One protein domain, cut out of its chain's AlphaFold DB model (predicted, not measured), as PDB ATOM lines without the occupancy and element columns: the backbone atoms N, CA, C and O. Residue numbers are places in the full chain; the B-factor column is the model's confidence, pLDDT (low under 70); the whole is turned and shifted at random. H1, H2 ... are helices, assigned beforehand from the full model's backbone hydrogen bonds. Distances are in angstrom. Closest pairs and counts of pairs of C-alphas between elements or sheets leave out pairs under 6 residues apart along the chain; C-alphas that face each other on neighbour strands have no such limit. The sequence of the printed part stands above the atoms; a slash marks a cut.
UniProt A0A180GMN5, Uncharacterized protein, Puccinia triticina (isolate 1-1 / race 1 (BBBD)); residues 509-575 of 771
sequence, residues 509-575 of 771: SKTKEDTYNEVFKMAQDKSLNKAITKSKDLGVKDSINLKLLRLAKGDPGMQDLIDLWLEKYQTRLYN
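AT A GLANCE: This is residues 509 to 575 of the 771 residues of an uncharacterized protein of Puccinia triticina (isolate 1-1 / race 1 (BBBD)) (UniProt A0A180GMN5). Two helices, H1 and H2, fold back on each other as a hairpin, and H3 runs nearly along the same line a little away from both, the three centres making a triangle. H4 is set at an angle beyond H3, far from the first hairpin, and the short H5 turns the end of the printed part back toward H3. The 67 residues printed hold five named helices, H1 to H5 in that order, and no named strand; the class is all helix. The whole is compact, with a radius of gyration of the C-alphas of 11.2 A, and spans 30 by 23 by 19 A.

IN THESE COORDINATES: H1, residues 509 to 525, begins with C-alpha 509 at (80.075, -47.545, 7.314) and is 22.7 A long. H2 is residues 528 to 538, 15.2 A, and H3 residues 543 to 551, 12.5 A. H4, residues 556 to 568, is 18.6 A long. H5, residues 570 to 573, ends with C-alpha 573 at (80.171, -37.075, 20.926).

HOW THE PARTS SIT: H1 and H2 form a helical hairpin and touch, opposite ways at a shallow tilt of 23 degrees; their closest C-alphas, of Ala 523 and Ala 531, are 5.0 A apart. H3 is close to but not clearly touching H1, at 7.4 A between the C-alphas of Ala 523 and Leu 549. H3 and H4, a helical hairpin, only just touch, with 3 pairs of C-alphas within 8 A, through residues 558 to 562 of H4; the closest C-alphas are Leu 551 and Met 558, 6.5 A. H5 only just touches H3, also with 3 pairs, the closest C-alphas being Asn 545 and Leu 573, 5.7 A. Every O i to N i+4 pair is within hydrogen-bond range in H2 and H4, against 9 of 13 in H1 and 4 of 5 in H3; H5 is too short for such a pair.

THE WHOLE: The C-alphas farthest apart, Ser 509 and Asp 555, are 32.1 A apart. The printed part has no cut, its four links are tight, and no printed residue is under 70 in pLDDT.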
ATOM      1  N   SER A 509      79.922 -46.761   6.079       93.88
ATOM      2  CA  SER A 509      80.075 -47.545   7.314       93.88
ATOM      3  C   SER A 509      81.529 -47.585   7.791       93.88
ATOM      4  O   SER A 509      81.764 -47.416   8.983       93.88
ATOM      5  N   LYS A 510      82.506 -47.679   6.875       94.56
ATOM      6  CA  LYS A 510      83.929 -47.563   7.236       94.56
ATOM      7  C   LYS A 510      84.283 -46.173   7.772       94.56
ATOM      8  O   LYS A 510      85.028 -46.068   8.731       94.56
ATOM      9  N   THR A 511      83.695 -45.105   7.226       94.62
ATOM     10  CA  THR A 511      83.885 -43.737   7.751       94.62
ATOM     11  C   THR A 511      83.308 -43.580   9.170       94.62
ATOM     12  O   THR A 511      83.931 -42.914   9.998       94.62
ATOM     13  N   LYS A 512      82.172 -44.227   9.486       93.88
ATOM     14  CA  LYS A 512      81.634 -44.302  10.861       93.88
ATOM     15  C   LYS A 512      82.573 -45.088  11.782       93.88
ATOM     16  O   LYS A 512      83.004 -44.564  12.803       93.88
ATOM     17  N   GLU A 513      82.951 -46.306  11.385       94.00
ATOM     18  CA  GLU A 513      83.864 -47.178  12.138       94.00
ATOM     19  C   GLU A 513      85.200 -46.481  12.439       94.00
ATOM     20  O   GLU A 513      85.649 -46.475  13.580       94.00
ATOM     21  N   ASP A 514      85.804 -45.837  11.442       94.31
ATOM     22  CA  ASP A 514      87.056 -45.093  11.578       94.31
ATOM     23  C   ASP A 514      86.909 -43.873  12.505       94.31
ATOM     24  O   ASP A 514      87.830 -43.552  13.256       94.31
ATOM     25  N   THR A 515      85.748 -43.209  12.508       92.50
ATOM     26  CA  THR A 515      85.466 -42.119  13.459       92.50
ATOM     27  C   THR A 515      85.423 -42.663  14.895       92.50
ATOM     28  O   THR A 515      86.152 -42.176  15.762       92.50
ATOM     29  N   TYR A 516      84.612 -43.699  15.133       89.19
ATOM     30  CA  TYR A 516      84.315 -44.230  16.469       89.19
ATOM     31  C   TYR A 516      85.468 -45.049  17.071       89.19
ATOM     32  O   TYR A 516      85.811 -44.883  18.241       89.19
ATOM     33  N   ASN A 517      86.081 -45.936  16.284       87.88
ATOM     34  CA  ASN A 517      87.064 -46.907  16.769       87.88
ATOM     35  C   ASN A 517      88.518 -46.485  16.544       87.88
ATOM     36  O   ASN A 517      89.363 -46.823  17.366       87.88
ATOM     37  N   GLU A 518      88.830 -45.762  15.466       89.56
ATOM     38  CA  GLU A 518      90.225 -45.464  15.107       89.56
ATOM     39  C   GLU A 518      90.664 -44.051  15.508       89.56
ATOM     40  O   GLU A 518      91.792 -43.874  15.966       89.56
ATOM     41  N   VAL A 519      89.812 -43.033  15.337       89.12
ATOM     42  CA  VAL A 519      90.157 -41.640  15.672       89.12
ATOM     43  C   VAL A 519      89.873 -41.336  17.142       89.12
ATOM     44  O   VAL A 519      90.777 -40.870  17.838       89.12
ATOM     45  N   PHE A 520      88.662 -41.615  17.633       86.00
ATOM     46  CA  PHE A 520      88.278 -41.233  18.995       86.00
ATOM     47  C   PHE A 520      89.009 -42.037  20.080       86.00
ATOM     48  O   PHE A 520      89.625 -41.439  20.961       86.00
ATOM     49  N   LYS A 521      89.058 -43.376  19.978       85.38
ATOM     50  CA  LYS A 521      89.822 -44.213  20.929       85.38
ATOM     51  C   LYS A 521      91.305 -43.835  20.978       85.38
ATOM     52  O   LYS A 521      91.874 -43.718  22.050       85.38
ATOM     53  N   MET A 522      91.921 -43.505  19.839       87.94
ATOM     54  CA  MET A 522      93.316 -43.029  19.792       87.94
ATOM     55  C   MET A 522      93.544 -41.723  20.576       87.94
ATOM     56  O   MET A 522      94.669 -41.463  21.023       87.94
ATOM     57  N   ALA A 523      92.509 -40.891  20.723       85.69
ATOM     58  CA  ALA A 523      92.570 -39.679  21.527       85.69
ATOM     59  C   ALA A 523      92.554 -40.008  23.024       85.69
ATOM     60  O   ALA A 523      93.427 -39.504  23.730       85.69
ATOM     61  N   GLN A 524      91.637 -40.889  23.442       82.31
ATOM     62  CA  GLN A 524      91.479 -41.368  24.821       82.31
ATOM     63  C   GLN A 524      92.688 -42.204  25.279       82.31
ATOM     64  O   GLN A 524      93.380 -41.844  26.226       82.31
ATOM     65  N   ASP A 525      93.027 -43.266  24.543       84.50
ATOM     66  CA  ASP A 525      94.047 -44.250  24.927       84.50
ATOM     67  C   ASP A 525      95.482 -43.694  24.910       84.50
ATOM     68  O   ASP A 525      96.401 -44.316  25.447       84.50
ATOM     69  N   LYS A 526      95.735 -42.603  24.165       86.31
ATOM     70  CA  LYS A 526      97.108 -42.141  23.881       86.31
ATOM     71  C   LYS A 526      97.285 -40.630  23.867       86.31
ATOM     72  O   LYS A 526      98.152 -40.135  24.577       86.31
ATOM     73  N   SER A 527      96.652 -39.914  22.931       87.50
ATOM     74  CA  SER A 527      96.671 -38.437  22.871       87.50
ATOM     75  C   SER A 527      95.911 -37.887  21.665       87.50
ATOM     76  O   SER A 527      95.985 -38.426  20.555       87.50
ATOM     77  N   LEU A 528      95.357 -36.682  21.831       86.44
ATOM     78  CA  LEU A 528      94.818 -35.854  20.746       86.44
ATOM     79  C   LEU A 528      95.781 -35.700  19.548       86.44
ATOM     80  O   LEU A 528      95.343 -35.729  18.400       86.44
ATOM     81  N   ASN A 529      97.094 -35.571  19.771       89.81
ATOM     82  CA  ASN A 529      98.061 -35.438  18.673       89.81
ATOM     83  C   ASN A 529      98.131 -36.704  17.802       89.81
ATOM     84  O   ASN A 529      98.171 -36.598  16.575       89.81
ATOM     85  N   LYS A 530      98.100 -37.900  18.410       90.69
ATOM     86  CA  LYS A 530      98.059 -39.170  17.664       90.69
ATOM     87  C   LYS A 530      96.722 -39.346  16.939       90.69
ATOM     88  O   LYS A 530      96.731 -39.757  15.781       90.69
ATOM     89  N   ALA A 531      95.606 -38.950  17.556       89.06
ATOM     90  CA  ALA A 531      94.293 -38.928  16.907       89.06
ATOM     91  C   ALA A 531      94.244 -37.985  15.689       89.06
ATOM     92  O   ALA A 531      93.750 -38.371  14.634       89.06
ATOM     93  N   ILE A 532      94.824 -36.780  15.779       90.06
ATOM     94  CA  ILE A 532      94.916 -35.830  14.654       90.06
ATOM     95  C   ILE A 532      95.768 -36.389  13.503       90.06
ATOM     96  O   ILE A 532      95.448 -36.142  12.339       90.06
ATOM     97  N   THR A 533      96.843 -37.125  13.792       91.62
ATOM     98  CA  THR A 533      97.630 -37.815  12.754       91.62
ATOM     99  C   THR A 533      96.806 -38.925  12.103       91.62
ATOM    100  O   THR A 533      96.580 -38.876  10.898       91.62
ATOM    101  N   LYS A 534      96.220 -39.826  12.898       92.69
ATOM    102  CA  LYS A 534      95.360 -40.919  12.417       92.69
ATOM    103  C   LYS A 534      94.173 -40.414  11.575       92.69
ATOM    104  O   LYS A 534      93.885 -40.965  10.517       92.69
ATOM    105  N   SER A 535      93.545 -39.313  11.987       92.81
ATOM    106  CA  SER A 535      92.501 -38.588  11.244       92.81
ATOM    107  C   SER A 535      92.963 -38.143   9.847       92.81
ATOM    108  O   SER A 535      92.211 -38.271   8.875       92.81
ATOM    109  N   LYS A 536      94.206 -37.659   9.707       91.88
ATOM    110  CA  LYS A 536      94.783 -37.287   8.402       91.88
ATOM    111  C   LYS A 536      95.054 -38.507   7.526       91.88
ATOM    112  O   LYS A 536      94.785 -38.413   6.332       91.88
ATOM    113  N   ASP A 537      95.541 -39.597   8.117       91.88
ATOM    114  CA  ASP A 537      95.947 -40.831   7.421       91.88
ATOM    115  C   ASP A 537      94.753 -41.669   6.927       91.88
ATOM    116  O   ASP A 537      94.844 -42.356   5.912       91.88
ATOM    117  N   LEU A 538      93.614 -41.597   7.626       93.00
ATOM    118  CA  LEU A 538      92.336 -42.177   7.188       93.00
ATOM    119  C   LEU A 538      91.529 -41.210   6.299       93.00
ATOM    120  O   LEU A 538      90.561 -41.591   5.636       93.00
ATOM    121  N   GLY A 539      91.886 -39.924   6.303       93.12
ATOM    122  CA  GLY A 539      91.081 -38.874   5.690       93.12
ATOM    123  C   GLY A 539      89.684 -38.785   6.308       93.12
ATOM    124  O   GLY A 539      88.702 -38.689   5.574       93.12
ATOM    125  N   VAL A 540      89.587 -38.855   7.634       94.19
ATOM    126  CA  VAL A 540      88.338 -38.768   8.408       94.19
ATOM    127  C   VAL A 540      88.454 -37.579   9.352       94.19
ATOM    128  O   VAL A 540      89.462 -37.437  10.041       94.19
ATOM    129  N   LYS A 541      87.462 -36.688   9.368       92.88
ATOM    130  CA  LYS A 541      87.491 -35.466  10.180       92.88
ATOM    131  C   LYS A 541      86.096 -35.113  10.687       92.88
ATOM    132  O   LYS A 541      85.310 -34.529   9.952       92.88
ATOM    133  N   ASP A 542      85.858 -35.394  11.958       93.19
ATOM    134  CA  ASP A 542      84.659 -34.997  12.693       93.19
ATOM    135  C   ASP A 542      84.889 -33.638  13.390       93.19
ATOM    136  O   ASP A 542      85.925 -33.444  14.037       93.19
ATOM    137  N   SER A 543      83.992 -32.661  13.211       90.81
ATOM    138  CA  SER A 543      84.145 -31.320  13.803       90.81
ATOM    139  C   SER A 543      83.733 -31.258  15.274       90.81
ATOM    140  O   SER A 543      84.419 -30.581  16.046       90.81
ATOM    141  N   ILE A 544      82.694 -32.001  15.670       92.44
ATOM    142  CA  ILE A 544      82.213 -32.118  17.053       92.44
ATOM    143  C   ILE A 544      83.290 -32.786  17.906       92.44
ATOM    144  O   ILE A 544      83.818 -32.197  18.851       92.44
ATOM    145  N   ASN A 545      83.702 -33.983  17.495       90.38
ATOM    146  CA  ASN A 545      84.623 -34.831  18.236       90.38
ATOM    147  C   ASN A 545      85.983 -34.146  18.468       90.38
ATOM    148  O   ASN A 545      86.496 -34.095  19.585       90.38
ATOM    149  N   LEU A 546      86.542 -33.517  17.425       88.38
ATOM    150  CA  LEU A 546      87.808 -32.780  17.519       88.38
ATOM    151  C   LEU A 546      87.704 -31.452  18.290       88.38
ATOM    152  O   LEU A 546      88.746 -30.909  18.664       88.38
ATOM    153  N   LYS A 547      86.503 -30.889  18.489       90.62
ATOM    154  CA  LYS A 547      86.283 -29.709  19.346       90.62
ATOM    155  C   LYS A 547      86.193 -30.148  20.812       90.62
ATOM    156  O   LYS A 547      86.945 -29.609  21.618       90.62
ATOM    157  N   LEU A 548      85.417 -31.190  21.124       89.94
ATOM    158  CA  LEU A 548      85.331 -31.794  22.465       89.94
ATOM    159  C   LEU A 548      86.707 -32.200  23.012       89.94
ATOM    160  O   LEU A 548      87.135 -31.694  24.046       89.94
ATOM    161  N   LEU A 549      87.464 -33.003  22.259       86.06
ATOM    162  CA  LEU A 549      88.801 -33.469  22.661       86.06
ATOM    163  C   LEU A 549      89.841 -32.342  22.837       86.06
ATOM    164  O   LEU A 549      90.891 -32.555  23.441       86.06
ATOM    165  N   ARG A 550      89.599 -31.144  22.281       88.81
ATOM    166  CA  ARG A 550      90.444 -29.961  22.526       88.81
ATOM    167  C   ARG A 550      90.058 -29.237  23.807       88.81
ATOM    168  O   ARG A 550      90.961 -28.778  24.497       88.81
ATOM    169  N   LEU A 551      88.760 -29.136  24.094       88.06
ATOM    170  CA  LEU A 551      88.244 -28.507  25.309       88.06
ATOM    171  C   LEU A 551      88.647 -29.317  26.546       88.06
ATOM    172  O   LEU A 551      89.270 -28.761  27.440       88.06
ATOM    173  N   ALA A 552      88.457 -30.641  26.523       85.38
ATOM    174  CA  ALA A 552      88.855 -31.543  27.612       85.38
ATOM    175  C   ALA A 552      90.359 -31.497  27.961       85.38
ATOM    176  O   ALA A 552      90.756 -31.764  29.089       85.38
ATOM    177  N   LYS A 553      91.226 -31.088  27.021       81.19
ATOM    178  CA  LYS A 553      92.658 -30.878  27.304       81.19
ATOM    179  C   LYS A 553      92.920 -29.649  28.199       81.19
ATOM    180  O   LYS A 553      93.979 -29.566  28.817       81.19
ATOM    181  N   GLY A 554      92.022 -28.665  28.192       77.50
ATOM    182  CA  GLY A 554      92.125 -27.433  28.980       77.50
ATOM    183  C   GLY A 554      91.191 -27.376  30.191       77.50
ATOM    184  O   GLY A 554      91.373 -26.498  31.027       77.50
ATOM    185  N   ASP A 555      90.224 -28.288  30.281       83.44
ATOM    186  CA  ASP A 555      89.161 -28.285  31.285       83.44
ATOM    187  C   ASP A 555      88.840 -29.727  31.740       83.44
ATOM    188  O   ASP A 555      88.283 -30.500  30.952       83.44
ATOM    189  N   PRO A 556      89.169 -30.104  32.993       83.94
ATOM    190  CA  PRO A 556      88.816 -31.407  33.556       83.94
ATOM    191  C   PRO A 556      87.306 -31.682  33.584       83.94
ATOM    192  O   PRO A 556      86.904 -32.812  33.330       83.94
ATOM    193  N   GLY A 557      86.461 -30.665  33.795       84.94
ATOM    194  CA  GLY A 557      85.006 -30.842  33.809       84.94
ATOM    195  C   GLY A 557      84.456 -31.249  32.440       84.94
ATOM    196  O   GLY A 557      83.508 -32.028  32.347       84.94
ATOM    197  N   MET A 558      85.103 -30.811  31.355       86.06
ATOM    198  CA  MET A 558      84.790 -31.294  30.007       86.06
ATOM    199  C   MET A 558      85.229 -32.743  29.766       86.06
ATOM    200  O   MET A 558      84.621 -33.408  28.929       86.06
ATOM    201  N   GLN A 559      86.248 -33.251  30.469       85.38
ATOM    202  CA  GLN A 559      86.587 -34.677  30.425       85.38
ATOM    203  C   GLN A 559      85.523 -35.500  31.167       85.38
ATOM    204  O   GLN A 559      84.990 -36.441  30.582       85.38
ATOM    205  N   ASP A 560      85.126 -35.083  32.374       86.38
ATOM    206  CA  ASP A 560      84.059 -35.738  33.150       86.38
ATOM    207  C   ASP A 560      82.733 -35.806  32.360       86.38
ATOM    208  O   ASP A 560      82.042 -36.828  32.358       86.38
ATOM    209  N   LEU A 561      82.389 -34.738  31.624       86.50
ATOM    210  CA  LEU A 561      81.226 -34.709  30.728       86.50
ATOM    211  C   LEU A 561      81.358 -35.669  29.538       86.50
ATOM    212  O   LEU A 561      80.377 -36.323  29.180       86.50
ATOM    213  N   ILE A 562      82.544 -35.790  28.930       87.00
ATOM    214  CA  ILE A 562      82.787 -36.761  27.851       87.00
ATOM    215  C   ILE A 562      82.623 -38.191  28.369       87.00
ATOM    216  O   ILE A 562      81.998 -39.003  27.687       87.00
ATOM    217  N   ASP A 563      83.126 -38.492  29.564       86.25
ATOM    218  CA  ASP A 563      83.047 -39.829  30.154       86.25
ATOM    219  C   ASP A 563      81.596 -40.179  30.557       86.25
ATOM    220  O   ASP A 563      81.112 -41.275  30.255       86.25
ATOM    221  N   LEU A 564      80.832 -39.214  31.086       87.75
ATOM    222  CA  LEU A 564      79.383 -39.338  31.307       87.75
ATOM    223  C   LEU A 564      78.600 -39.561  29.998       87.75
ATOM    224  O   LEU A 564      77.673 -40.377  29.941       87.75
ATOM    225  N   TRP A 565      78.937 -38.829  28.934       88.25
ATOM    226  CA  TRP A 565      78.295 -38.988  27.628       88.25
ATOM    227  C   TRP A 565      78.702 -40.290  26.936       88.25
ATOM    228  O   TRP A 565      77.877 -40.850  26.218       88.25
ATOM    229  N   LEU A 566      79.901 -40.826  27.181       85.44
ATOM    230  CA  LEU A 566      80.301 -42.144  26.685       85.44
ATOM    231  C   LEU A 566      79.428 -43.266  27.250       85.44
ATOM    232  O   LEU A 566      79.087 -44.185  26.510       85.44
ATOM    233  N   GLU A 567      79.042 -43.169  28.523       83.62
ATOM    234  CA  GLU A 567      78.152 -44.134  29.172       83.62
ATOM    235  C   GLU A 567      76.690 -43.987  28.706       83.62
ATOM    236  O   GLU A 567      76.029 -44.986  28.422       83.62
ATOM    237  N   LYS A 568      76.167 -42.752  28.628       84.44
ATOM    238  CA  LYS A 568      74.708 -42.510  28.529       84.44
ATOM    239  C   LYS A 568      74.212 -41.933  27.204       84.44
ATOM    240  O   LYS A 568      73.043 -42.115  26.872       84.44
ATOM    241  N   TYR A 569      75.061 -41.228  26.459       83.75
ATOM    242  CA  TYR A 569      74.662 -40.391  25.318       83.75
ATOM    243  C   TYR A 569      75.703 -40.415  24.187       83.75
ATOM    244  O   TYR A 569      76.033 -39.380  23.607       83.75
ATOM    245  N   GLN A 570      76.229 -41.605  23.873       83.19
ATOM    246  CA  GLN A 570      77.406 -41.786  23.015       83.19
ATOM    247  C   GLN A 570      77.299 -41.071  21.654       83.19
ATOM    248  O   GLN A 570      78.301 -40.576  21.141       83.19
ATOM    249  N   THR A 571      76.098 -40.973  21.082       82.44
ATOM    250  CA  THR A 571      75.837 -40.316  19.791       82.44
ATOM    251  C   THR A 571      76.147 -38.813  19.787       82.44
ATOM    252  O   THR A 571      76.533 -38.289  18.745       82.44
ATOM    253  N   ARG A 572      76.063 -38.122  20.937       87.94
ATOM    254  CA  ARG A 572      76.331 -36.671  21.051       87.94
ATOM    255  C   ARG A 572      77.808 -36.304  20.862       87.94
ATOM    256  O   ARG A 572      78.131 -35.154  20.586       87.94
ATOM    257  N   LEU A 573      78.715 -37.273  21.001       90.00
ATOM    258  CA  LEU A 573      80.171 -37.075  20.926       90.00
ATOM    259  C   LEU A 573      80.709 -36.939  19.490       90.00
ATOM    260  O   LEU A 573      81.917 -36.766  19.292       90.00
ATOM    261  N   TYR A 574      79.833 -37.044  18.492       93.44
ATOM    262  CA  TYR A 574      80.177 -37.144  17.079       93.44
ATOM    263  C   TYR A 574      79.238 -36.296  16.219       93.44
ATOM    264  O   TYR A 574      78.227 -35.772  16.682       93.44
ATOM    265  N   ASN A 575      79.564 -36.170  14.937       95.50
ATOM    266  CA  ASN A 575      78.692 -35.565  13.941       95.50
ATOM    267  C   ASN A 575      77.342 -36.324  13.836       95.50
ATOM    268  O   ASN A 575      77.346 -37.491  13.426       95.50
TER     269      ASN A 575